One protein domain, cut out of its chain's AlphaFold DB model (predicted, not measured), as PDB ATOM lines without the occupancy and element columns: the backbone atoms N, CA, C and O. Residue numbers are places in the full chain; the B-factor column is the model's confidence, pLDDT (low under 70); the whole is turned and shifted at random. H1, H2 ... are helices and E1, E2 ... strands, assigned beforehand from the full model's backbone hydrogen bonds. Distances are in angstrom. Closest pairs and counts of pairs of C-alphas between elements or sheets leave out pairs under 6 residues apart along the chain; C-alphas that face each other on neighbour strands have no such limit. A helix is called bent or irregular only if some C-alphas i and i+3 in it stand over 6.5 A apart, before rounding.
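AT A GLANCE: This is residues 104 to 233 and 301 to 334 of the 439 residues of an uncharacterized protein of Nematocida parisii (strain ERTm1 / ATCC PRA-289) (UniProt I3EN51). Look first for two helices crossing in the core, H5 and H6, with H3 and H4 packed on H6; at one end of the longest axis the small strand hairpin E1 and E2 packs on H3, and at the other end H1 runs beside the second arm of the long bent helix H8. H2 and H7 pack on each other, and the first arm of H8 lies side by side with H4. You have 164 printed residues, mostly helix, in the order H1 H2 H3 H4 H5 E1 E2 H6 H7 H8, the sheet being E1 - E2, antiparallel. The whole is compact, with a radius of gyration of the C-alphas of 16.4 A and spans of 53 by 40 by 33 A.

HOW THE PARTS SIT: Start at the hairpin of E1, residues 189 to 191, and E2, residues 197 to 199, where N 190 and O 198 are within hydrogen-bond range at 2.9 A. H3, residues 128 to 145, has 12 pairs of C-alphas within 8 A with E2; the closest, those of Ala 141 and Ala 199, are 4.3 A apart. With residues 138 to 142 alone, H3 touches H6, residues 208 to 219, at Val 142 and Gln 215, the closest C-alphas, 6.4 A apart. H6 touches H5, residues 173 to 184, at Arg 173 and Ser 213, 5.3 A between the closest C-alphas, about perpendicular at 83 degrees. H6 also touches H4, residues 155 to 163, its closest C-alphas being Ala 158 and Leu 216, 5.2 A apart. By its hydrogen bonds H8, residues 308 to 333, was assigned as one helix, but it is bent: C-alphas 316 and 319 are 7.0 A apart, between arms H8a, residues 308 to 316, and H8b, residues 319 to 333. H4 touches H8a at a shallow tilt of 6 degrees, the same way, the closest C-alphas, Glu 160 and Ala 310, being 5.0 A apart. H8b touches H1, residues 106 to 118, opposite ways at a tilt of 36 degrees, only just steep; the closest C-alphas, Ala 111 and Gln 329, are 4.9 A apart. H2, residues 121 to 124, touches H7, residues 226 to 233, with the closest C-alphas, Ser 122 and Gln 230, 5.1 A apart. Each O i to N i+4 pair is within hydrogen-bond range in H1, H3, H4, H5, H6 and H7, against 3 of 5 in H8a and 8 of 11 in H8b; H2 is too short for one, with its 1 O i to N i+3 pair within range.

IN THESE COORDINATES: Find C-alpha 106 at (84.714, 173.256, 272.827); from there H1 runs 18.4 A. H3 covers 25.5 A to C-alpha 145 at (109.676, 150.202, 250.778). H5 spans 16.0 A and H6 16.5 A. H8b runs 20.6 A to C-alpha 333 at (93.884, 177.643, 275.339).

THE WHOLE: The two C-alphas farthest apart, Lys 104 and Asn 194, are 52.7 A apart. Residues 234 to 300 are not printed, and C-alphas 233 and 301 are 17.0 A apart across this cut. Of the links printed whole, none is long. The pLDDT is under 70 in residues 150 to 151, 222 to 224 and 301 to 305.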
ATOM      1  N   LYS A 104      85.254 175.947 279.184       79.56
ATOM      2  CA  LYS A 104      83.877 176.235 278.737       79.56
ATOM      3  C   LYS A 104      83.679 176.133 277.219       79.56
ATOM      4  O   LYS A 104      82.588 175.798 276.772       79.56
ATOM      5  N   ASP A 105      84.705 176.436 276.419       85.56
ATOM      6  CA  ASP A 105      84.615 176.443 274.954       85.56
ATOM      7  C   ASP A 105      85.167 175.144 274.347       85.56
ATOM      8  O   ASP A 105      86.329 174.777 274.538       85.56
ATOM      9  N   ALA A 106      84.343 174.476 273.535       90.19
ATOM     10  CA  ALA A 106      84.714 173.256 272.827       90.19
ATOM     11  C   ALA A 106      85.938 173.445 271.912       90.19
ATOM     12  O   ALA A 106      86.732 172.516 271.743       90.19
ATOM     13  N   LYS A 107      86.136 174.644 271.337       90.69
ATOM     14  CA  LYS A 107      87.329 174.927 270.518       90.69
ATOM     15  C   LYS A 107      88.605 174.954 271.358       90.69
ATOM     16  O   LYS A 107      89.631 174.461 270.890       90.69
ATOM     17  N   GLN A 108      88.544 175.472 272.584       89.44
ATOM     18  CA  GLN A 108      89.676 175.477 273.520       89.44
ATOM     19  C   GLN A 108      90.015 174.067 273.964       89.44
ATOM     20  O   GLN A 108      91.167 173.661 273.875       89.44
ATOM     21  N   ARG A 109      88.992 173.294 274.340       91.62
ATOM     22  CA  ARG A 109      89.148 171.893 274.738       91.62
ATOM     23  C   ARG A 109      89.800 171.065 273.636       91.62
ATOM     24  O   ARG A 109      90.759 170.342 273.881       91.62
ATOM     25  N   LYS A 110      89.352 171.245 272.390       93.06
ATOM     26  CA  LYS A 110      89.976 170.608 271.224       93.06
ATOM     27  C   LYS A 110      91.427 171.056 271.020       93.06
ATOM     28  O   LYS A 110      92.267 170.231 270.676       93.06
ATOM     29  N   ALA A 111      91.732 172.340 271.207       91.50
ATOM     30  CA  ALA A 111      93.102 172.843 271.111       91.50
ATOM     31  C   ALA A 111      94.006 172.243 272.200       91.50
ATOM     32  O   ALA A 111      95.113 171.817 271.891       91.50
ATOM     33  N   TYR A 112      93.506 172.128 273.430       92.31
ATOM     34  CA  TYR A 112      94.192 171.465 274.533       92.31
ATOM     35  C   TYR A 112      94.469 169.989 274.240       92.31
ATOM     36  O   TYR A 112      95.619 169.565 274.304       92.31
ATOM     37  N   TYR A 113      93.461 169.221 273.821       94.50
ATOM     38  CA  TYR A 113      93.671 167.818 273.462       94.50
ATOM     39  C   TYR A 113      94.646 167.662 272.294       94.50
ATOM     40  O   TYR A 113      95.488 166.771 272.324       94.50
ATOM     41  N   ASN A 114      94.612 168.558 271.302       93.56
ATOM     42  CA  ASN A 114      95.591 168.552 270.216       93.56
ATOM     43  C   ASN A 114      97.024 168.825 270.700       93.56
ATOM     44  O   ASN A 114      97.948 168.208 270.174       93.56
ATOM     45  N   LEU A 115      97.221 169.712 271.682       91.81
ATOM     46  CA  LEU A 115      98.538 169.938 272.284       91.81
ATOM     47  C   LEU A 115      99.030 168.668 272.978       91.81
ATOM     48  O   LEU A 115     100.133 168.200 272.697       91.81
ATOM     49  N   MET A 116      98.175 168.080 273.812       92.62
ATOM     50  CA  MET A 116      98.485 166.871 274.569       92.62
ATOM     51  C   MET A 116      98.753 165.659 273.661       92.62
ATOM     52  O   MET A 116      99.581 164.824 273.993       92.62
ATOM     53  N   ASN A 117      98.104 165.567 272.495       93.50
ATOM     54  CA  ASN A 117      98.247 164.432 271.576       93.50
ATOM     55  C   ASN A 117      99.491 164.445 270.682       93.50
ATOM     56  O   ASN A 117      99.744 163.423 270.044       93.50
ATOM     57  N   ASN A 118     100.176 165.581 270.526       91.94
ATOM     58  CA  ASN A 118     101.147 165.775 269.438       91.94
ATOM     59  C   ASN A 118     102.514 166.317 269.888       91.94
ATOM     60  O   ASN A 118     103.344 166.596 269.031       91.94
ATOM     61  N   ASN A 119     102.755 166.502 271.188       91.25
ATOM     62  CA  ASN A 119     103.962 167.177 271.689       91.25
ATOM     63  C   ASN A 119     104.637 166.380 272.813       91.25
ATOM     64  O   ASN A 119     104.994 166.949 273.836       91.25
ATOM     65  N   HIS A 120     104.745 165.060 272.683       92.44
ATOM     66  CA  HIS A 120     105.275 164.202 273.751       92.44
ATOM     67  C   HIS A 120     106.266 163.141 273.260       92.44
ATOM     68  O   HIS A 120     106.624 162.239 274.025       92.44
ATOM     69  N   LEU A 121     106.738 163.232 272.010       92.50
ATOM     70  CA  LEU A 121     107.632 162.222 271.442       92.50
ATOM     71  C   LEU A 121     108.978 162.211 272.170       92.50
ATOM     72  O   LEU A 121     109.463 161.139 272.518       92.50
ATOM     73  N   SER A 122     109.563 163.376 272.481       90.19
ATOM     74  CA  SER A 122     110.863 163.425 273.174       90.19
ATOM     75  C   SER A 122     110.836 162.779 274.558       90.19
ATOM     76  O   SER A 122     111.883 162.388 275.068       90.19
ATOM     77  N   ILE A 123     109.666 162.668 275.194       90.12
ATOM     78  CA  ILE A 123     109.521 161.983 276.483       90.12
ATOM     79  C   ILE A 123     109.438 160.475 276.269       90.12
ATOM     80  O   ILE A 123     110.129 159.728 276.957       90.12
ATOM     81  N   MET A 124     108.652 160.024 275.288       91.12
ATOM     82  CA  MET A 124     108.553 158.601 274.945       91.12
ATOM     83  C   MET A 124     109.909 157.997 274.596       91.12
ATOM     84  O   MET A 124     110.249 156.917 275.069       91.12
ATOM     85  N   LEU A 125     110.704 158.718 273.808       89.81
ATOM     86  CA  LEU A 125     111.996 158.244 273.318       89.81
ATOM     87  C   LEU A 125     113.077 158.145 274.410       89.81
ATOM     88  O   LEU A 125     114.155 157.627 274.148       89.81
ATOM     89  N   GLN A 126     112.808 158.604 275.638       89.56
ATOM     90  CA  GLN A 126     113.696 158.384 276.792       89.56
ATOM     91  C   GLN A 126     113.566 156.971 277.384       89.56
ATOM     92  O   GLN A 126     114.398 156.559 278.198       89.56
ATOM     93  N   TYR A 127     112.524 156.227 277.007       90.81
ATOM     94  CA  TYR A 127     112.366 154.820 277.355       90.81
ATOM     95  C   TYR A 127     113.008 153.978 276.255       90.81
ATOM     96  O   TYR A 127     112.483 153.917 275.145       90.81
ATOM     97  N   SER A 128     114.128 153.324 276.571       89.56
ATOM     98  CA  SER A 128     114.931 152.547 275.613       89.56
ATOM     99  C   SER A 128     114.099 151.519 274.848       89.56
ATOM    100  O   SER A 128     114.169 151.480 273.628       89.56
ATOM    101  N   HIS A 129     113.230 150.767 275.530       90.62
ATOM    102  CA  HIS A 129     112.379 149.762 274.877       90.62
ATOM    103  C   HIS A 129     111.425 150.375 273.842       90.62
ATOM    104  O   HIS A 129     111.247 149.822 272.762       90.62
ATOM    105  N   ILE A 130     110.833 151.536 274.143       92.94
ATOM    106  CA  ILE A 130     109.930 152.248 273.222       92.94
ATOM    107  C   ILE A 130     110.718 152.839 272.057       92.94
ATOM    108  O   ILE A 130     110.296 152.742 270.906       92.94
ATOM    109  N   HIS A 131     111.858 153.452 272.367       91.56
ATOM    110  CA  HIS A 131     112.776 153.998 271.382       91.56
ATOM    111  C   HIS A 131     113.192 152.932 270.360       91.56
ATOM    112  O   HIS A 131     112.988 153.124 269.162       91.56
ATOM    113  N   ASP A 132     113.699 151.797 270.836       91.31
ATOM    114  CA  ASP A 132     114.198 150.718 269.991       91.31
ATOM    115  C   ASP A 132     113.068 150.089 269.171       91.31
ATOM    116  O   ASP A 132     113.247 149.814 267.985       91.31
ATOM    117  N   TYR A 133     111.885 149.924 269.774       93.38
ATOM    118  CA  TYR A 133     110.695 149.415 269.097       93.38
ATOM    119  C   TYR A 133     110.258 150.315 267.931       93.38
ATOM    120  O   TYR A 133     110.129 149.843 266.802       93.38
ATOM    121  N   ILE A 134     110.094 151.623 268.166       94.06
ATOM    122  CA  ILE A 134     109.687 152.582 267.124       94.06
ATOM    123  C   ILE A 134     110.766 152.704 266.041       94.06
ATOM    124  O   ILE A 134     110.451 152.770 264.852       94.06
ATOM    125  N   LEU A 135     112.043 152.734 266.430       92.25
ATOM    126  CA  LEU A 135     113.143 152.855 265.479       92.25
ATOM    127  C   LEU A 135     113.275 151.602 264.608       92.25
ATOM    128  O   LEU A 135     113.545 151.722 263.411       92.25
ATOM    129  N   LYS A 136     113.083 150.411 265.185       92.94
ATOM    130  CA  LYS A 136     113.049 149.154 264.433       92.94
ATOM    131  C   LYS A 136     111.899 149.159 263.428       92.94
ATOM    132  O   LYS A 136     112.158 148.951 262.250       92.94
ATOM    133  N   ASP A 137     110.682 149.470 263.870       95.25
ATOM    134  CA  ASP A 137     109.496 149.564 263.007       95.25
ATOM    135  C   ASP A 137     109.721 150.516 261.818       95.25
ATOM    136  O   ASP A 137     109.456 150.180 260.664       95.25
ATOM    137  N   LEU A 138     110.303 151.689 262.079       95.19
ATOM    138  CA  LEU A 138     110.647 152.652 261.038       95.19
ATOM    139  C   LEU A 138     111.698 152.109 260.052       95.19
ATOM    140  O   LEU A 138     111.532 152.259 258.839       95.19
ATOM    141  N   LYS A 139     112.786 151.507 260.555       93.75
ATOM    142  CA  LYS A 139     113.852 150.922 259.721       93.75
ATOM    143  C   LYS A 139     113.304 149.820 258.824       93.75
ATOM    144  O   LYS A 139     113.572 149.826 257.625       93.75
ATOM    145  N   ASP A 140     112.518 148.924 259.400       94.88
ATOM    146  CA  ASP A 140     111.887 147.806 258.708       94.88
ATOM    147  C   ASP A 140     110.968 148.311 257.588       94.88
ATOM    148  O   ASP A 140     111.107 147.896 256.436       94.88
ATOM    149  N   ALA A 141     110.116 149.297 257.883       95.94
ATOM    150  CA  ALA A 141     109.220 149.895 256.899       95.94
ATOM    151  C   ALA A 141     109.971 150.573 255.742       95.94
ATOM    152  O   ALA A 141     109.647 150.371 254.572       95.94
ATOM    153  N   VAL A 142     110.991 151.383 256.046       93.94
ATOM    154  CA  VAL A 142     111.758 152.093 255.011       93.94
ATOM    155  C   VAL A 142     112.564 151.125 254.148       93.94
ATOM    156  O   VAL A 142     112.563 151.280 252.925       93.94
ATOM    157  N   ASN A 143     113.203 150.119 254.749       92.56
ATOM    158  CA  ASN A 143     113.976 149.116 254.016       92.56
ATOM    159  C   ASN A 143     113.084 148.264 253.107       92.56
ATOM    160  O   ASN A 143     113.465 148.003 251.968       92.56
ATOM    161  N   ALA A 144     111.895 147.879 253.576       94.12
ATOM    162  CA  ALA A 144     110.926 147.144 252.766       94.12
ATOM    163  C   ALA A 144     110.373 147.990 251.605       94.12
ATOM    164  O   ALA A 144     110.127 147.471 250.519       94.12
ATOM    165  N   TYR A 145     110.194 149.300 251.809       94.50
ATOM    166  CA  TYR A 145     109.676 150.202 250.778       94.50
ATOM    167  C   TYR A 145     110.721 150.586 249.721       94.50
ATOM    168  O   TYR A 145     110.430 150.594 248.525       94.50
ATOM    169  N   ASN A 146     111.929 150.963 250.148       89.06
ATOM    170  CA  ASN A 146     113.023 151.339 249.256       89.06
ATOM    171  C   ASN A 146     114.391 151.075 249.921       89.06
ATOM    172  O   ASN A 146     114.958 151.982 250.542       89.06
ATOM    173  N   PRO A 147     114.971 149.877 249.734       80.81
ATOM    174  CA  PRO A 147     116.199 149.465 250.419       80.81
ATOM    175  C   PRO A 147     117.436 150.269 249.995       80.81
ATOM    176  O   PRO A 147     118.429 150.308 250.713       80.81
ATOM    177  N   THR A 148     117.394 150.928 248.833       81.94
ATOM    178  CA  THR A 148     118.546 151.662 248.281       81.94
ATOM    179  C   THR A 148     118.601 153.126 248.703       81.94
ATOM    180  O   THR A 148     119.616 153.787 248.481       81.94
ATOM    181  N   PHE A 149     117.534 153.660 249.309       79.62
ATOM    182  CA  PHE A 149     117.459 155.089 249.616       79.62
ATOM    183  C   PHE A 149     118.535 155.527 250.613       79.62
ATOM    184  O   PHE A 149     119.166 156.564 250.424       79.62
ATOM    185  N   LEU A 150     118.781 154.728 251.657       69.62
ATOM    186  CA  LEU A 150     119.684 155.102 252.751       69.62
ATOM    187  C   LEU A 150     121.136 155.328 252.291       69.62
ATOM    188  O   LEU A 150     121.884 156.010 252.982       69.62
ATOM    189  N   SER A 151     121.520 154.812 251.119       68.44
ATOM    190  CA  SER A 151     122.842 155.020 250.511       68.44
ATOM    191  C   SER A 151     122.951 156.240 249.583       68.44
ATOM    192  O   SER A 151     124.026 156.483 249.042       68.44
ATOM    193  N   GLN A 152     121.867 156.988 249.348       80.00
ATOM    194  CA  GLN A 152     121.828 158.049 248.325       80.00
ATOM    195  C   GLN A 152     122.296 159.422 248.814       80.00
ATOM    196  O   GLN A 152     122.626 160.271 247.990       80.00
ATOM    197  N   LEU A 153     122.297 159.658 250.127       81.56
ATOM    198  CA  LEU A 153     122.637 160.945 250.733       81.56
ATOM    199  C   LEU A 153     123.636 160.739 251.862       81.56
ATOM    200  O   LEU A 153     123.567 159.747 252.591       81.56
ATOM    201  N   THR A 154     124.532 161.704 252.049       87.12
ATOM    202  CA  THR A 154     125.329 161.757 253.274       87.12
ATOM    203  C   THR A 154     124.432 162.117 254.470       87.12
ATOM    204  O   THR A 154     123.433 162.826 254.302       87.12
ATOM    205  N   PRO A 155     124.779 161.698 255.702       87.06
ATOM    206  CA  PRO A 155     124.013 162.076 256.892       87.06
ATOM    207  C   PRO A 155     123.845 163.592 257.072       87.06
ATOM    208  O   PRO A 155     122.803 164.043 257.538       87.06
ATOM    209  N   GLN A 156     124.840 164.383 256.654       88.00
ATOM    210  CA  GLN A 156     124.809 165.848 256.719       88.00
ATOM    211  C   GLN A 156     123.783 166.443 255.746       88.00
ATOM    212  O   GLN A 156     122.959 167.264 256.147       88.00
ATOM    213  N   GLU A 157     123.778 165.992 254.488       90.00
ATOM    214  CA  GLU A 157     122.788 166.425 253.492       90.00
ATOM    215  C   GLU A 157     121.367 166.028 253.905       90.00
ATOM    216  O   GLU A 157     120.425 166.810 253.748       90.00
ATOM    217  N   ALA A 158     121.214 164.825 254.467       90.38
ATOM    218  CA  ALA A 158     119.940 164.357 254.987       90.38
ATOM    219  C   ALA A 158     119.447 165.227 256.155       90.38
ATOM    220  O   ALA A 158     118.274 165.606 256.180       90.38
ATOM    221  N   GLU A 159     120.339 165.596 257.081       90.00
ATOM    222  CA  GLU A 159     120.026 166.464 258.220       90.00
ATOM    223  C   GLU A 159     119.577 167.853 257.753       90.00
ATOM    224  O   GLU A 159     118.503 168.321 258.136       90.00
ATOM    225  N   GLU A 160     120.320 168.491 256.850       89.88
ATOM    226  CA  GLU A 160     119.927 169.791 256.299       89.88
ATOM    227  C   GLU A 160     118.574 169.738 255.573       89.88
ATOM    228  O   GLU A 160     117.752 170.649 255.711       89.88
ATOM    229  N   ALA A 161     118.321 168.686 254.789       91.50
ATOM    230  CA  ALA A 161     117.062 168.511 254.070       91.50
ATOM    231  C   ALA A 161     115.877 168.281 255.020       91.50
ATOM    232  O   ALA A 161     114.787 168.812 254.792       91.50
ATOM    233  N   LEU A 162     116.090 167.525 256.096       91.81
ATOM    234  CA  LEU A 162     115.082 167.220 257.106       91.81
ATOM    235  C   LEU A 162     114.636 168.466 257.895       91.81
ATOM    236  O   LEU A 162     113.472 168.589 258.289       91.81
ATOM    237  N   LEU A 163     115.548 169.411 258.114       90.75
ATOM    238  CA  LEU A 163     115.263 170.648 258.845       90.75
ATOM    239  C   LEU A 163     114.576 171.706 257.962       90.75
ATOM    240  O   LEU A 163     113.913 172.614 258.460       90.75
ATOM    241  N   LYS A 164     114.647 171.582 256.635       90.62
ATOM    242  CA  LYS A 164     113.946 172.491 255.719       90.62
ATOM    243  C   LYS A 164     112.428 172.253 255.723       90.62
ATOM    244  O   LYS A 164     111.909 171.188 256.075       90.62
ATOM    245  N   CYS A 165     111.689 173.272 255.283       86.06
ATOM    246  CA  CYS A 165     110.287 173.106 254.901       86.06
ATOM    247  C   CYS A 165     110.163 172.157 253.706       86.06
ATOM    248  O   CYS A 165     110.984 172.182 252.788       86.06
ATOM    249  N   SER A 166     109.101 171.354 253.696       81.44
ATOM    250  CA  SER A 166     108.731 170.618 252.489       81.44
ATOM    251  C   SER A 166     108.362 171.595 251.368       81.44
ATOM    252  O   SER A 166     107.713 172.613 251.598       81.44
ATOM    253  N   ILE A 167     108.719 171.264 250.128       72.06
ATOM    254  CA  ILE A 167     108.342 172.059 248.947       72.06
ATOM    255  C   ILE A 167     106.809 172.144 248.818       72.06
ATOM    256  O   ILE A 167     106.271 173.142 248.346       72.06
ATOM    257  N   LEU A 168     106.100 171.115 249.290       72.62
ATOM    258  CA  LEU A 168     104.648 170.984 249.172       72.62
ATOM    259  C   LEU A 168     103.881 171.581 250.363       72.62
ATOM    260  O   LEU A 168     102.657 171.680 250.315       72.62
ATOM    261  N   SER A 169     104.558 171.965 251.451       75.00
ATOM    262  CA  SER A 169     103.891 172.494 252.647       75.00
ATOM    263  C   SER A 169     104.789 173.421 253.457       75.00
ATOM    264  O   SER A 169     105.959 173.124 253.650       75.00
ATOM    265  N   LYS A 170     104.213 174.439 254.106       79.50
ATOM    266  CA  LYS A 170     104.920 175.319 255.065       79.50
ATOM    267  C   LYS A 170     105.317 174.634 256.391       79.50
ATOM    268  O   LYS A 170     105.577 175.307 257.381       79.50
ATOM    269  N   THR A 171     105.296 173.307 256.426       87.31
ATOM    270  CA  THR A 171     105.646 172.466 257.571       87.31
ATOM    271  C   THR A 171     107.019 171.856 257.322       87.31
ATOM    272  O   THR A 171     107.310 171.399 256.210       87.31
ATOM    273  N   THR A 172     107.860 171.845 258.352       90.19
ATOM    274  CA  THR A 172     109.199 171.248 258.273       90.19
ATOM    275  C   THR A 172     109.105 169.735 258.162       90.19
ATOM    276  O   THR A 172     108.155 169.124 258.659       90.19
ATOM    277  N   ARG A 173     110.073 169.108 257.489       93.69
ATOM    278  CA  ARG A 173     110.061 167.645 257.332       93.69
ATOM    279  C   ARG A 173     110.193 166.949 258.681       93.69
ATOM    280  O   ARG A 173     109.436 166.018 258.943       93.69
ATOM    281  N   LEU A 174     111.037 167.473 259.571       93.00
ATOM    282  CA  LEU A 174     111.149 166.989 260.948       93.00
ATOM    283  C   LEU A 174     109.803 167.014 261.690       93.00
ATOM    284  O   LEU A 174     109.439 166.029 262.327       93.00
ATOM    285  N   GLN A 175     109.007 168.082 261.554       92.69
ATOM    286  CA  GLN A 175     107.669 168.139 262.157       92.69
ATOM    287  C   GLN A 175     106.714 167.077 261.587       92.69
ATOM    288  O   GLN A 175     105.884 166.541 262.319       92.69
ATOM    289  N   LYS A 176     106.821 166.739 260.296       93.94
ATOM    290  CA  LYS A 176     106.033 165.639 259.716       93.94
ATOM    291  C   LYS A 176     106.428 164.299 260.315       93.94
ATOM    292  O   LYS A 176     105.549 163.543 260.711       93.94
ATOM    293  N   VAL A 177     107.731 164.044 260.433       94.81
ATOM    294  CA  VAL A 177     108.252 162.824 261.060       94.81
ATOM    295  C   VAL A 177     107.728 162.691 262.485       94.81
ATOM    296  O   VAL A 177     107.151 161.661 262.813       94.81
ATOM    297  N   LEU A 178     107.829 163.750 263.292       94.31
ATOM    298  CA  LEU A 178     107.289 163.805 264.656       94.31
ATOM    299  C   LEU A 178     105.817 163.372 264.710       94.31
ATOM    300  O   LEU A 178     105.462 162.449 265.442       94.31
ATOM    301  N   ASN A 179     104.974 163.987 263.876       94.31
ATOM    302  CA  ASN A 179     103.548 163.672 263.813       94.31
ATOM    303  C   ASN A 179     103.287 162.214 263.407       94.31
ATOM    304  O   ASN A 179     102.385 161.576 263.953       94.31
ATOM    305  N   ILE A 180     104.062 161.684 262.456       96.62
ATOM    306  CA  ILE A 180     103.929 160.300 261.997       96.62
ATOM    307  C   ILE A 180     104.344 159.335 263.103       96.62
ATOM    308  O   ILE A 180     103.575 158.433 263.413       96.62
ATOM    309  N   LEU A 181     105.498 159.534 263.743       95.81
ATOM    310  CA  LEU A 181     105.988 158.635 264.792       95.81
ATOM    311  C   LEU A 181     105.061 158.623 266.014       95.81
ATOM    312  O   LEU A 181     104.750 157.555 266.534       95.81
ATOM    313  N   ILE A 182     104.525 159.777 266.421       95.12
ATOM    314  CA  ILE A 182     103.541 159.858 267.514       95.12
ATOM    315  C   ILE A 182     102.262 159.076 267.194       95.12
ATOM    316  O   ILE A 182     101.655 158.484 268.096       95.12
ATOM    317  N   LYS A 183     101.812 159.124 265.937       94.62
ATOM    318  CA  LYS A 183     100.522 158.579 265.499       94.62
ATOM    319  C   LYS A 183     100.599 157.114 265.061       94.62
ATOM    320  O   LYS A 183      99.640 156.379 265.267       94.62
ATOM    321  N   HIS A 184     101.713 156.718 264.460       95.00
ATOM    322  CA  HIS A 184     101.872 155.469 263.718       95.00
ATOM    323  C   HIS A 184     103.124 154.672 264.108       95.00
ATOM    324  O   HIS A 184     103.327 153.598 263.553       95.00
ATOM    325  N   GLY A 185     103.953 155.155 265.041       93.69
ATOM    326  CA  GLY A 185     105.101 154.394 265.536       93.69
ATOM    327  C   GLY A 185     104.664 153.054 266.131       93.69
ATOM    328  O   GLY A 185     103.762 153.012 266.972       93.69
ATOM    329  N   GLY A 186     105.285 151.970 265.664       91.44
ATOM    330  CA  GLY A 186     104.884 150.595 265.962       91.44
ATOM    331  C   GLY A 186     103.878 149.993 264.979       91.44
ATOM    332  O   GLY A 186     103.360 148.914 265.249       91.44
ATOM    333  N   ASN A 187     103.540 150.695 263.896       93.62
ATOM    334  CA  ASN A 187     102.642 150.208 262.847       93.62
ATOM    335  C   ASN A 187     103.095 150.635 261.433       93.62
ATOM    336  O   ASN A 187     102.331 150.509 260.474       93.62
ATOM    337  N   LEU A 188     104.313 151.172 261.279       96.12
ATOM    338  CA  LEU A 188     104.866 151.571 259.979       96.12
ATOM    339  C   LEU A 188     105.232 150.357 259.118       96.12
ATOM    340  O   LEU A 188     105.195 150.450 257.889       96.12
ATOM    341  N   SER A 189     105.555 149.237 259.757       95.06
ATOM    342  CA  SER A 189     105.857 147.941 259.158       95.06
ATOM    343  C   SER A 189     104.841 146.875 259.582       95.06
ATOM    344  O   SER A 189     104.124 147.006 260.577       95.06
ATOM    345  N   GLY A 190     104.749 145.810 258.795       90.94
ATOM    346  CA  GLY A 190     103.952 144.622 259.084       90.94
ATOM    347  C   GLY A 190     104.560 143.395 258.417       90.94
ATOM    348  O   GLY A 190     105.578 143.510 257.742       90.94
ATOM    349  N   ASN A 191     103.925 142.236 258.575       89.50
ATOM    350  CA  ASN A 191     104.317 141.013 257.877       89.50
ATOM    351  C   ASN A 191     103.213 140.603 256.899       89.50
ATOM    352  O   ASN A 191     102.029 140.731 257.221       89.50
ATOM    353  N   ASN A 192     103.592 140.120 255.716       89.12
ATOM    354  CA  ASN A 192     102.659 139.463 254.800       89.12
ATOM    355  C   ASN A 192     102.366 138.014 255.247       89.12
ATOM    356  O   ASN A 192     102.941 137.527 256.221       89.12
ATOM    357  N   ASP A 193     101.496 137.309 254.516       88.31
ATOM    358  CA  ASP A 193     101.108 135.920 254.824       88.31
ATOM    359  C   ASP A 193     102.294 134.933 254.811       88.31
ATOM    360  O   ASP A 193     102.232 133.877 255.437       88.31
ATOM    361  N   ASN A 194     103.392 135.288 254.134       87.44
ATOM    362  CA  ASN A 194     104.630 134.505 254.098       87.44
ATOM    363  C   ASN A 194     105.589 134.855 255.253       87.44
ATOM    364  O   ASN A 194     106.678 134.290 255.336       87.44
ATOM    365  N   GLY A 195     105.218 135.795 256.127       84.75
ATOM    366  CA  GLY A 195     106.056 136.285 257.220       84.75
ATOM    367  C   GLY A 195     107.128 137.296 256.797       84.75
ATOM    368  O   GLY A 195     107.998 137.620 257.602       84.75
ATOM    369  N   GLU A 196     107.095 137.798 255.561       90.75
ATOM    370  CA  GLU A 196     108.051 138.797 255.079       90.75
ATOM    371  C   GLU A 196     107.632 140.201 255.516       90.75
ATOM    372  O   GLU A 196     106.457 140.568 255.436       90.75
ATOM    373  N   VAL A 197     108.616 141.005 255.916       93.88
ATOM    374  CA  VAL A 197     108.408 142.395 256.330       93.88
ATOM    375  C   VAL A 197     107.970 143.246 255.135       93.88
ATOM    376  O   VAL A 197     108.657 143.310 254.115       93.88
ATOM    377  N   ILE A 198     106.853 143.952 255.288       95.88
ATOM    378  CA  ILE A 198     106.304 144.904 254.320       95.88
ATOM    379  C   ILE A 198     106.111 146.284 254.953       95.88
ATOM    380  O   ILE A 198     105.900 146.423 256.159       95.88
ATOM    381  N   ALA A 199     106.156 147.323 254.123       96.44
ATOM    382  CA  ALA A 199     105.851 148.684 254.548       96.44
ATOM    383  C   ALA A 199     104.336 148.933 254.546       96.44
ATOM    384  O   ALA A 199     103.668 148.752 253.527       96.44
ATOM    385  N   ASN A 200     103.799 149.464 255.643       96.12
ATOM    386  CA  ASN A 200     102.375 149.779 255.779       96.12
ATOM    387  C   ASN A 200     102.006 151.181 255.264       96.12
ATOM    388  O   ASN A 200     100.861 151.608 255.421       96.12
ATOM    389  N   PHE A 201     102.925 151.913 254.628       96.44
ATOM    390  CA  PHE A 201     102.742 153.325 254.259       96.44
ATOM    391  C   PHE A 201     101.440 153.615 253.497       96.44
ATOM    392  O   PHE A 201     100.755 154.589 253.810       96.44
ATOM    393  N   SER A 202     101.055 152.756 252.547       94.38
ATOM    394  CA  SER A 202      99.807 152.914 251.790       94.38
ATOM    395  C   SER A 202      98.558 152.724 252.656       94.38
ATOM    396  O   SER A 202      97.613 153.501 252.533       94.38
ATOM    397  N   SER A 203      98.565 151.735 253.557       93.69
ATOM    398  CA  SER A 203      97.456 151.476 254.491       93.69
ATOM    399  C   SER A 203      97.292 152.588 255.531       93.69
ATOM    400  O   SER A 203      96.181 152.899 255.945       93.69
ATOM    401  N   LEU A 204      98.398 153.244 255.888       94.56
ATOM    402  CA  LEU A 204      98.425 154.406 256.773       94.56
ATOM    403  C   LEU A 204      98.136 155.728 256.046       94.56
ATOM    404  O   LEU A 204      98.105 156.782 256.682       94.56
ATOM    405  N   HIS A 205      97.922 155.680 254.727       96.38
ATOM    406  CA  HIS A 205      97.689 156.836 253.863       96.38
ATOM    407  C   HIS A 205      98.808 157.890 253.914       96.38
ATOM    408  O   HIS A 205      98.536 159.089 253.825       96.38
ATOM    409  N   LEU A 206     100.066 157.454 254.046       96.38
ATOM    410  CA  LEU A 206     101.213 158.360 254.008       96.38
ATOM    411  C   LEU A 206     101.476 158.839 252.579       96.38
ATOM    412  O   LEU A 206     101.507 158.058 251.626       96.38
ATOM    413  N   THR A 207     101.691 160.141 252.431       95.00
ATOM    414  CA  THR A 207     102.066 160.757 251.155       95.00
ATOM    415  C   THR A 207     103.525 160.467 250.801       95.00
ATOM    416  O   THR A 207     104.356 160.205 251.669       95.00
ATOM    417  N   SER A 208     103.884 160.590 249.520       92.88
ATOM    418  CA  SER A 208     105.279 160.443 249.073       92.88
ATOM    419  C   SER A 208     106.236 161.408 249.782       92.88
ATOM    420  O   SER A 208     107.370 161.049 250.083       92.88
ATOM    421  N   ASP A 209     105.773 162.617 250.097       92.94
ATOM    422  CA  ASP A 209     106.555 163.630 250.804       92.94
ATOM    423  C   ASP A 209     106.775 163.295 252.289       92.94
ATOM    424  O   ASP A 209     107.828 163.604 252.853       92.94
ATOM    425  N   GLU A 210     105.800 162.648 252.925       95.56
ATOM    426  CA  GLU A 210     105.922 162.118 254.285       95.56
ATOM    427  C   GLU A 210     106.867 160.919 254.329       95.56
ATOM    428  O   GLU A 210     107.771 160.901 255.162       95.56
ATOM    429  N   ILE A 211     106.732 159.980 253.386       95.62
ATOM    430  CA  ILE A 211     107.640 158.832 253.250       95.62
ATOM    431  C   ILE A 211     109.075 159.320 253.027       95.62
ATOM    432  O   ILE A 211     109.982 158.898 253.738       95.62
ATOM    433  N   TYR A 212     109.281 160.280 252.125       93.69
ATOM    434  CA  TYR A 212     110.593 160.890 251.909       93.69
ATOM    435  C   TYR A 212     111.154 161.539 253.184       93.69
ATOM    436  O   TYR A 212     112.341 161.425 253.476       93.69
ATOM    437  N   SER A 213     110.301 162.173 253.994       94.94
ATOM    438  CA  SER A 213     110.720 162.766 255.271       94.94
ATOM    439  C   SER A 213     111.159 161.702 256.291       94.94
ATOM    440  O   SER A 213     112.152 161.910 256.985       94.94
ATOM    441  N   LEU A 214     110.474 160.552 256.352       95.00
ATOM    442  CA  LEU A 214     110.874 159.400 257.176       95.00
ATOM    443  C   LEU A 214     112.211 158.802 256.724       95.00
ATOM    444  O   LEU A 214     113.050 158.448 257.550       95.00
ATOM    445  N   GLN A 215     112.423 158.715 255.413       93.81
ATOM    446  CA  GLN A 215     113.668 158.214 254.849       93.81
ATOM    447  C   GLN A 215     114.854 159.132 255.179       93.81
ATOM    448  O   GLN A 215     115.884 158.649 255.641       93.81
ATOM    449  N   LEU A 216     114.685 160.454 255.028       92.62
ATOM    450  CA  LEU A 216     115.686 161.440 255.449       92.62
ATOM    451  C   LEU A 216     116.029 161.300 256.933       92.62
ATOM    452  O   LEU A 216     117.202 161.318 257.288       92.62
ATOM    453  N   PHE A 217     115.016 161.124 257.785       92.44
ATOM    454  CA  PHE A 217     115.197 160.956 259.225       92.44
ATOM    455  C   PHE A 217     116.044 159.735 259.592       92.44
ATOM    456  O   PHE A 217     116.870 159.816 260.494       92.44
ATOM    457  N   LEU A 218     115.890 158.611 258.886       90.75
ATOM    458  CA  LEU A 218     116.774 157.461 259.089       90.75
ATOM    459  C   LEU A 218     118.203 157.719 258.594       90.75
ATOM    460  O   LEU A 218     119.155 157.256 259.223       90.75
ATOM    461  N   SER A 219     118.362 158.459 257.495       88.88
ATOM    462  CA  SER A 219     119.670 158.759 256.901       88.88
ATOM    463  C   SER A 219     120.555 159.679 257.753       88.88
ATOM    464  O   SER A 219     121.771 159.648 257.581       88.88
ATOM    465  N   THR A 220     120.009 160.468 258.688       85.75
ATOM    466  CA  THR A 220     120.817 161.377 259.536       85.75
ATOM    467  C   THR A 220     121.625 160.668 260.628       85.75
ATOM    468  O   THR A 220     122.510 161.276 261.230       85.75
ATOM    469  N   GLY A 221     121.295 159.411 260.942       73.44
ATOM    470  CA  GLY A 221     121.676 158.792 262.211       73.44
ATOM    471  C   GLY A 221     120.793 159.329 263.341       73.44
ATOM    472  O   GLY A 221     120.917 160.476 263.764       73.44
ATOM    473  N   TYR A 222     119.862 158.492 263.798       64.88
ATOM    474  CA  TYR A 222     118.778 158.862 264.710       64.88
ATOM    475  C   TYR A 222     119.242 159.546 266.012       64.88
ATOM    476  O   TYR A 222     118.614 160.511 266.453       64.88
ATOM    477  N   ASP A 223     120.349 159.084 266.605       66.06
ATOM    478  CA  ASP A 223     120.824 159.546 267.921       66.06
ATOM    479  C   ASP A 223     121.136 161.053 267.949       66.06
ATOM    480  O   ASP A 223     121.018 161.703 268.989       66.06
ATOM    481  N   ASN A 224     121.443 161.636 266.786       66.00
ATOM    482  CA  ASN A 224     121.710 163.067 266.638       66.00
ATOM    483  C   ASN A 224     120.430 163.920 266.746       66.00
ATOM    484  O   ASN A 224     120.491 165.095 267.099       66.00
ATOM    485  N   LEU A 225     119.247 163.347 266.498       74.62
ATOM    486  CA  LEU A 225     117.997 164.104 266.372       74.62
ATOM    487  C   LEU A 225     117.140 164.162 267.641       74.62
ATOM    488  O   LEU A 225     116.196 164.956 267.694       74.62
ATOM    489  N   PHE A 226     117.496 163.424 268.696       81.31
ATOM    490  CA  PHE A 226     116.789 163.501 269.978       81.31
ATOM    491  C   PHE A 226     116.798 164.923 270.563       81.31
ATOM    492  O   PHE A 226     115.753 165.456 270.943       81.31
ATOM    493  N   TYR A 227     117.970 165.564 270.605       81.12
ATOM    494  CA  TYR A 227     118.106 166.922 271.129       81.12
ATOM    495  C   TYR A 227     117.341 167.960 270.290       81.12
ATOM    496  O   TYR A 227     116.623 168.761 270.891       81.12
ATOM    497  N   PRO A 228     117.409 167.957 268.941       84.94
ATOM    498  CA  PRO A 228     116.555 168.803 268.102       84.94
ATOM    499  C   PRO A 228     115.062 168.645 268.384       84.94
ATOM    500  O   PRO A 228     114.369 169.641 268.586       84.94
ATOM    501  N   ILE A 229     114.575 167.403 268.452       88.50
ATOM    502  CA  ILE A 229     113.167 167.100 268.737       88.50
ATOM    503  C   ILE A 229     112.765 167.666 270.102       88.50
ATOM    504  O   ILE A 229     111.773 168.387 270.218       88.50
ATOM    505  N   GLN A 230     113.567 167.390 271.130       86.19
ATOM    506  CA  GLN A 230     113.308 167.872 272.479       86.19
ATOM    507  C   GLN A 230     113.324 169.407 272.553       86.19
ATOM    508  O   GLN A 230     112.501 170.007 273.242       86.19
ATOM    509  N   THR A 231     114.248 170.053 271.844       83.69
ATOM    510  CA  THR A 231     114.324 171.513 271.740       83.69
ATOM    511  C   THR A 231     113.071 172.088 271.084       83.69
ATOM    512  O   THR A 231     112.492 173.032 271.622       83.69
ATOM    513  N   MET A 232     112.598 171.499 269.981       86.81
ATOM    514  CA  MET A 232     111.351 171.920 269.333       86.81
ATOM    515  C   MET A 232     110.164 171.830 270.297       86.81
ATOM    516  O   MET A 232     109.482 172.831 270.513       86.81
ATOM    517  N   GLU A 233     109.953 170.676 270.934       87.44
ATOM    518  CA  GLU A 233     108.831 170.460 271.859       87.44
ATOM    519  C   GLU A 233     108.898 171.347 273.113       87.44
ATOM    520  O   GLU A 233     107.862 171.748 273.634       87.44
ATOM    521  N   ALA A 301     121.998 179.006 271.741       62.75
ATOM    522  CA  ALA A 301     123.243 179.439 271.097       62.75
ATOM    523  C   ALA A 301     124.387 178.413 271.243       62.75
ATOM    524  O   ALA A 301     125.220 178.272 270.349       62.75
ATOM    525  N   ASN A 302     124.381 177.637 272.333       59.53
ATOM    526  CA  ASN A 302     125.357 176.576 272.616       59.53
ATOM    527  C   ASN A 302     124.888 175.175 272.174       59.53
ATOM    528  O   ASN A 302     125.419 174.160 272.629       59.53
ATOM    529  N   PHE A 303     123.857 175.092 271.332       68.00
ATOM    530  CA  PHE A 303     123.299 173.829 270.873       68.00
ATOM    531  C   PHE A 303     124.243 173.123 269.893       68.00
ATOM    532  O   PHE A 303     124.357 173.502 268.730       68.00
ATOM    533  N   ASN A 304     124.887 172.054 270.360       66.94
ATOM    534  CA  ASN A 304     125.830 171.254 269.570       66.94
ATOM    535  C   ASN A 304     125.222 169.946 269.030       66.94
ATOM    536  O   ASN A 304     125.960 169.061 268.618       66.94
ATOM    537  N   GLY A 305     123.891 169.811 269.048       68.06
ATOM    538  CA  GLY A 305     123.198 168.576 268.657       68.06
ATOM    539  C   GLY A 305     122.998 168.379 267.151       68.06
ATOM    540  O   GLY A 305     122.447 167.361 266.769       68.06
ATOM    541  N   ILE A 306     123.393 169.341 266.315       76.31
ATOM    542  CA  ILE A 306     123.297 169.285 264.843       76.31
ATOM    543  C   ILE A 306     124.543 169.899 264.223       76.31
ATOM    544  O   ILE A 306     125.236 170.696 264.874       76.31
ATOM    545  N   ASN A 307     124.806 169.558 262.961       78.69
ATOM    546  CA  ASN A 307     125.931 170.122 262.230       78.69
ATOM    547  C   ASN A 307     125.814 171.660 262.098       78.69
ATOM    548  O   ASN A 307     124.726 172.235 262.178       78.69
ATOM    549  N   GLU A 308     126.946 172.351 261.928       79.88
ATOM    550  CA  GLU A 308     126.998 173.823 261.933       79.88
ATOM    551  C   GLU A 308     126.159 174.459 260.811       79.88
ATOM    552  O   GLU A 308     125.463 175.448 261.044       79.88
ATOM    553  N   ASN A 309     126.127 173.844 259.627       78.75
ATOM    554  CA  ASN A 309     125.333 174.318 258.488       78.75
ATOM    555  C   ASN A 309     123.821 174.122 258.720       78.75
ATOM    556  O   ASN A 309     123.000 174.988 258.410       78.75
ATOM    557  N   ALA A 310     123.444 172.999 259.330       84.31
ATOM    558  CA  ALA A 310     122.094 172.641 259.738       84.31
ATOM    559  C   ALA A 310     121.587 173.519 260.888       84.31
ATOM    560  O   ALA A 310     120.382 173.750 261.004       84.31
ATOM    561  N   ARG A 311     122.496 174.054 261.712       84.31
ATOM    562  CA  ARG A 311     122.177 174.923 262.847       84.31
ATOM    563  C   ARG A 311     121.415 176.175 262.429       84.31
ATOM    564  O   ARG A 311     120.378 176.470 263.022       84.31
ATOM    565  N   GLY A 312     121.887 176.866 261.393       84.44
ATOM    566  CA  GLY A 312     121.197 178.038 260.848       84.44
ATOM    567  C   GLY A 312     119.784 177.687 260.382       84.44
ATOM    568  O   GLY A 312     118.811 178.304 260.810       84.44
ATOM    569  N   ILE A 313     119.647 176.603 259.608       87.31
ATOM    570  CA  ILE A 313     118.346 176.119 259.119       87.31
ATOM    571  C   ILE A 313     117.408 175.793 260.291       87.31
ATOM    572  O   ILE A 313     116.232 176.150 260.263       87.31
ATOM    573  N   PHE A 314     117.905 175.145 261.342       87.19
ATOM    574  CA  PHE A 314     117.090 174.777 262.494       87.19
ATOM    575  C   PHE A 314     116.506 175.993 263.223       87.19
ATOM    576  O   PHE A 314     115.305 176.025 263.507       87.19
ATOM    577  N   PHE A 315     117.337 177.002 263.485       84.75
ATOM    578  CA  PHE A 315     116.944 178.209 264.213       84.75
ATOM    579  C   PHE A 315     116.129 179.192 263.372       84.75
ATOM    580  O   PHE A 315     115.193 179.810 263.874       84.75
ATOM    581  N   GLU A 316     116.436 179.319 262.085       84.19
ATOM    582  CA  GLU A 316     115.761 180.268 261.195       84.19
ATOM    583  C   GLU A 316     114.492 179.683 260.562       84.19
ATOM    584  O   GLU A 316     113.570 180.422 260.208       84.19
ATOM    585  N   ASN A 317     114.411 178.355 260.428       85.69
ATOM    586  CA  ASN A 317     113.318 177.675 259.739       85.69
ATOM    587  C   ASN A 317     112.553 176.719 260.661       85.69
ATOM    588  O   ASN A 317     111.349 176.901 260.866       85.69
ATOM    589  N   THR A 318     113.219 175.712 261.228       87.62
ATOM    590  CA  THR A 318     112.530 174.602 261.904       87.62
ATOM    591  C   THR A 318     111.754 175.040 263.134       87.62
ATOM    592  O   THR A 318     110.542 174.816 263.204       87.62
ATOM    593  N   ILE A 319     112.436 175.675 264.088       87.06
ATOM    594  CA  ILE A 319     111.831 176.136 265.340       87.06
ATOM    595  C   ILE A 319     110.711 177.150 265.062       87.06
ATOM    596  O   ILE A 319     109.591 176.905 265.509       87.06
ATOM    597  N   PRO A 320     110.923 178.232 264.283       85.50
ATOM    598  CA  PRO A 320     109.867 179.199 263.991       85.50
ATOM    599  C   PRO A 320     108.606 178.586 263.381       85.50
ATOM    600  O   PRO A 320     107.492 178.952 263.757       85.50
ATOM    601  N   ASN A 321     108.754 177.656 262.432       87.81
ATOM    602  CA  ASN A 321     107.603 177.010 261.797       87.81
ATOM    603  C   ASN A 321     106.870 176.064 262.751       87.81
ATOM    604  O   ASN A 321     105.632 176.040 262.758       87.81
ATOM    605  N   TYR A 322     107.613 175.340 263.588       88.38
ATOM    606  CA  TYR A 322     107.036 174.506 264.635       88.38
ATOM    607  C   TYR A 322     106.259 175.347 265.651       88.38
ATOM    608  O   TYR A 322     105.053 175.152 265.828       88.38
ATOM    609  N   VAL A 323     106.918 176.358 266.225       85.62
ATOM    610  CA  VAL A 323     106.348 177.292 267.198       85.62
ATOM    611  C   VAL A 323     105.083 177.943 266.648       85.62
ATOM    612  O   VAL A 323     104.036 177.866 267.285       85.62
ATOM    613  N   ARG A 324     105.111 178.462 265.415       84.75
ATOM    614  CA  ARG A 324     103.935 179.066 264.768       84.75
ATOM    615  C   ARG A 324     102.770 178.089 264.602       84.75
ATOM    616  O   ARG A 324     101.606 178.493 264.649       84.75
ATOM    617  N   THR A 325     103.054 176.808 264.363       84.25
ATOM    618  CA  THR A 325     102.009 175.785 264.224       84.25
ATOM    619  C   THR A 325     101.318 175.524 265.560       84.25
ATOM    620  O   THR A 325     100.090 175.445 265.610       84.25
ATOM    621  N   VAL A 326     102.095 175.450 266.641       84.25
ATOM    622  CA  VAL A 326     101.596 175.145 267.985       84.25
ATOM    623  C   VAL A 326     100.985 176.372 268.678       84.25
ATOM    624  O   VAL A 326      99.958 176.252 269.345       84.25
ATOM    625  N   GLN A 327     101.514 177.577 268.449       82.62
ATOM    626  CA  GLN A 327     100.985 178.843 268.984       82.62
ATOM    627  C   GLN A 327      99.515 179.080 268.621       82.62
ATOM    628  O   GLN A 327      98.748 179.632 269.411       82.62
ATOM    629  N   LYS A 328      99.065 178.600 267.455       82.69
ATOM    630  CA  LYS A 328      97.640 178.635 267.084       82.69
ATOM    631  C   LYS A 328      96.759 177.850 268.055       82.69
ATOM    632  O   LYS A 328      95.610 178.216 268.259       82.69
ATOM    633  N   GLN A 329      97.275 176.769 268.633       83.62
ATOM    634  CA  GLN A 329      96.571 175.987 269.646       83.62
ATOM    635  C   GLN A 329      96.694 176.657 271.021       83.62
ATOM    636  O   GLN A 329      95.684 176.838 271.695       83.62
ATOM    637  N   LEU A 330      97.896 177.113 271.398       82.88
ATOM    638  CA  LEU A 330      98.142 177.818 272.666       82.88
ATOM    639  C   LEU A 330      97.280 179.076 272.825       82.88
ATOM    640  O   LEU A 330      96.637 179.263 273.853       82.88
ATOM    641  N   SER A 331      97.193 179.903 271.783       83.12
ATOM    642  CA  SER A 331      96.373 181.125 271.778       83.12
ATOM    643  C   SER A 331      94.879 180.856 271.992       83.12
ATOM    644  O   SER A 331      94.175 181.708 272.537       83.12
ATOM    645  N   LEU A 332      94.386 179.673 271.610       84.69
ATOM    646  CA  LEU A 332      93.023 179.247 271.925       84.69
ATOM    647  C   LEU A 332      92.901 178.851 273.401       84.69
ATOM    648  O   LEU A 332      91.944 179.264 274.052       84.69
ATOM    649  N   VAL A 333      93.873 178.106 273.937       81.88
ATOM    650  CA  VAL A 333      93.884 177.643 275.339       81.88
ATOM    651  C   VAL A 333      94.017 178.794 276.343       81.88
ATOM    652  O   VAL A 333      93.439 178.723 277.423       81.88
ATOM    653  N   HIS A 334      94.706 179.876 275.978       70.19
ATOM    654  CA  HIS A 334      95.076 180.989 276.862       70.19
ATOM    655  C   HIS A 334      93.887 181.805 277.429       70.19
ATOM    656  O   HIS A 334      94.077 182.683 278.267       70.19
TER     657      HIS A 334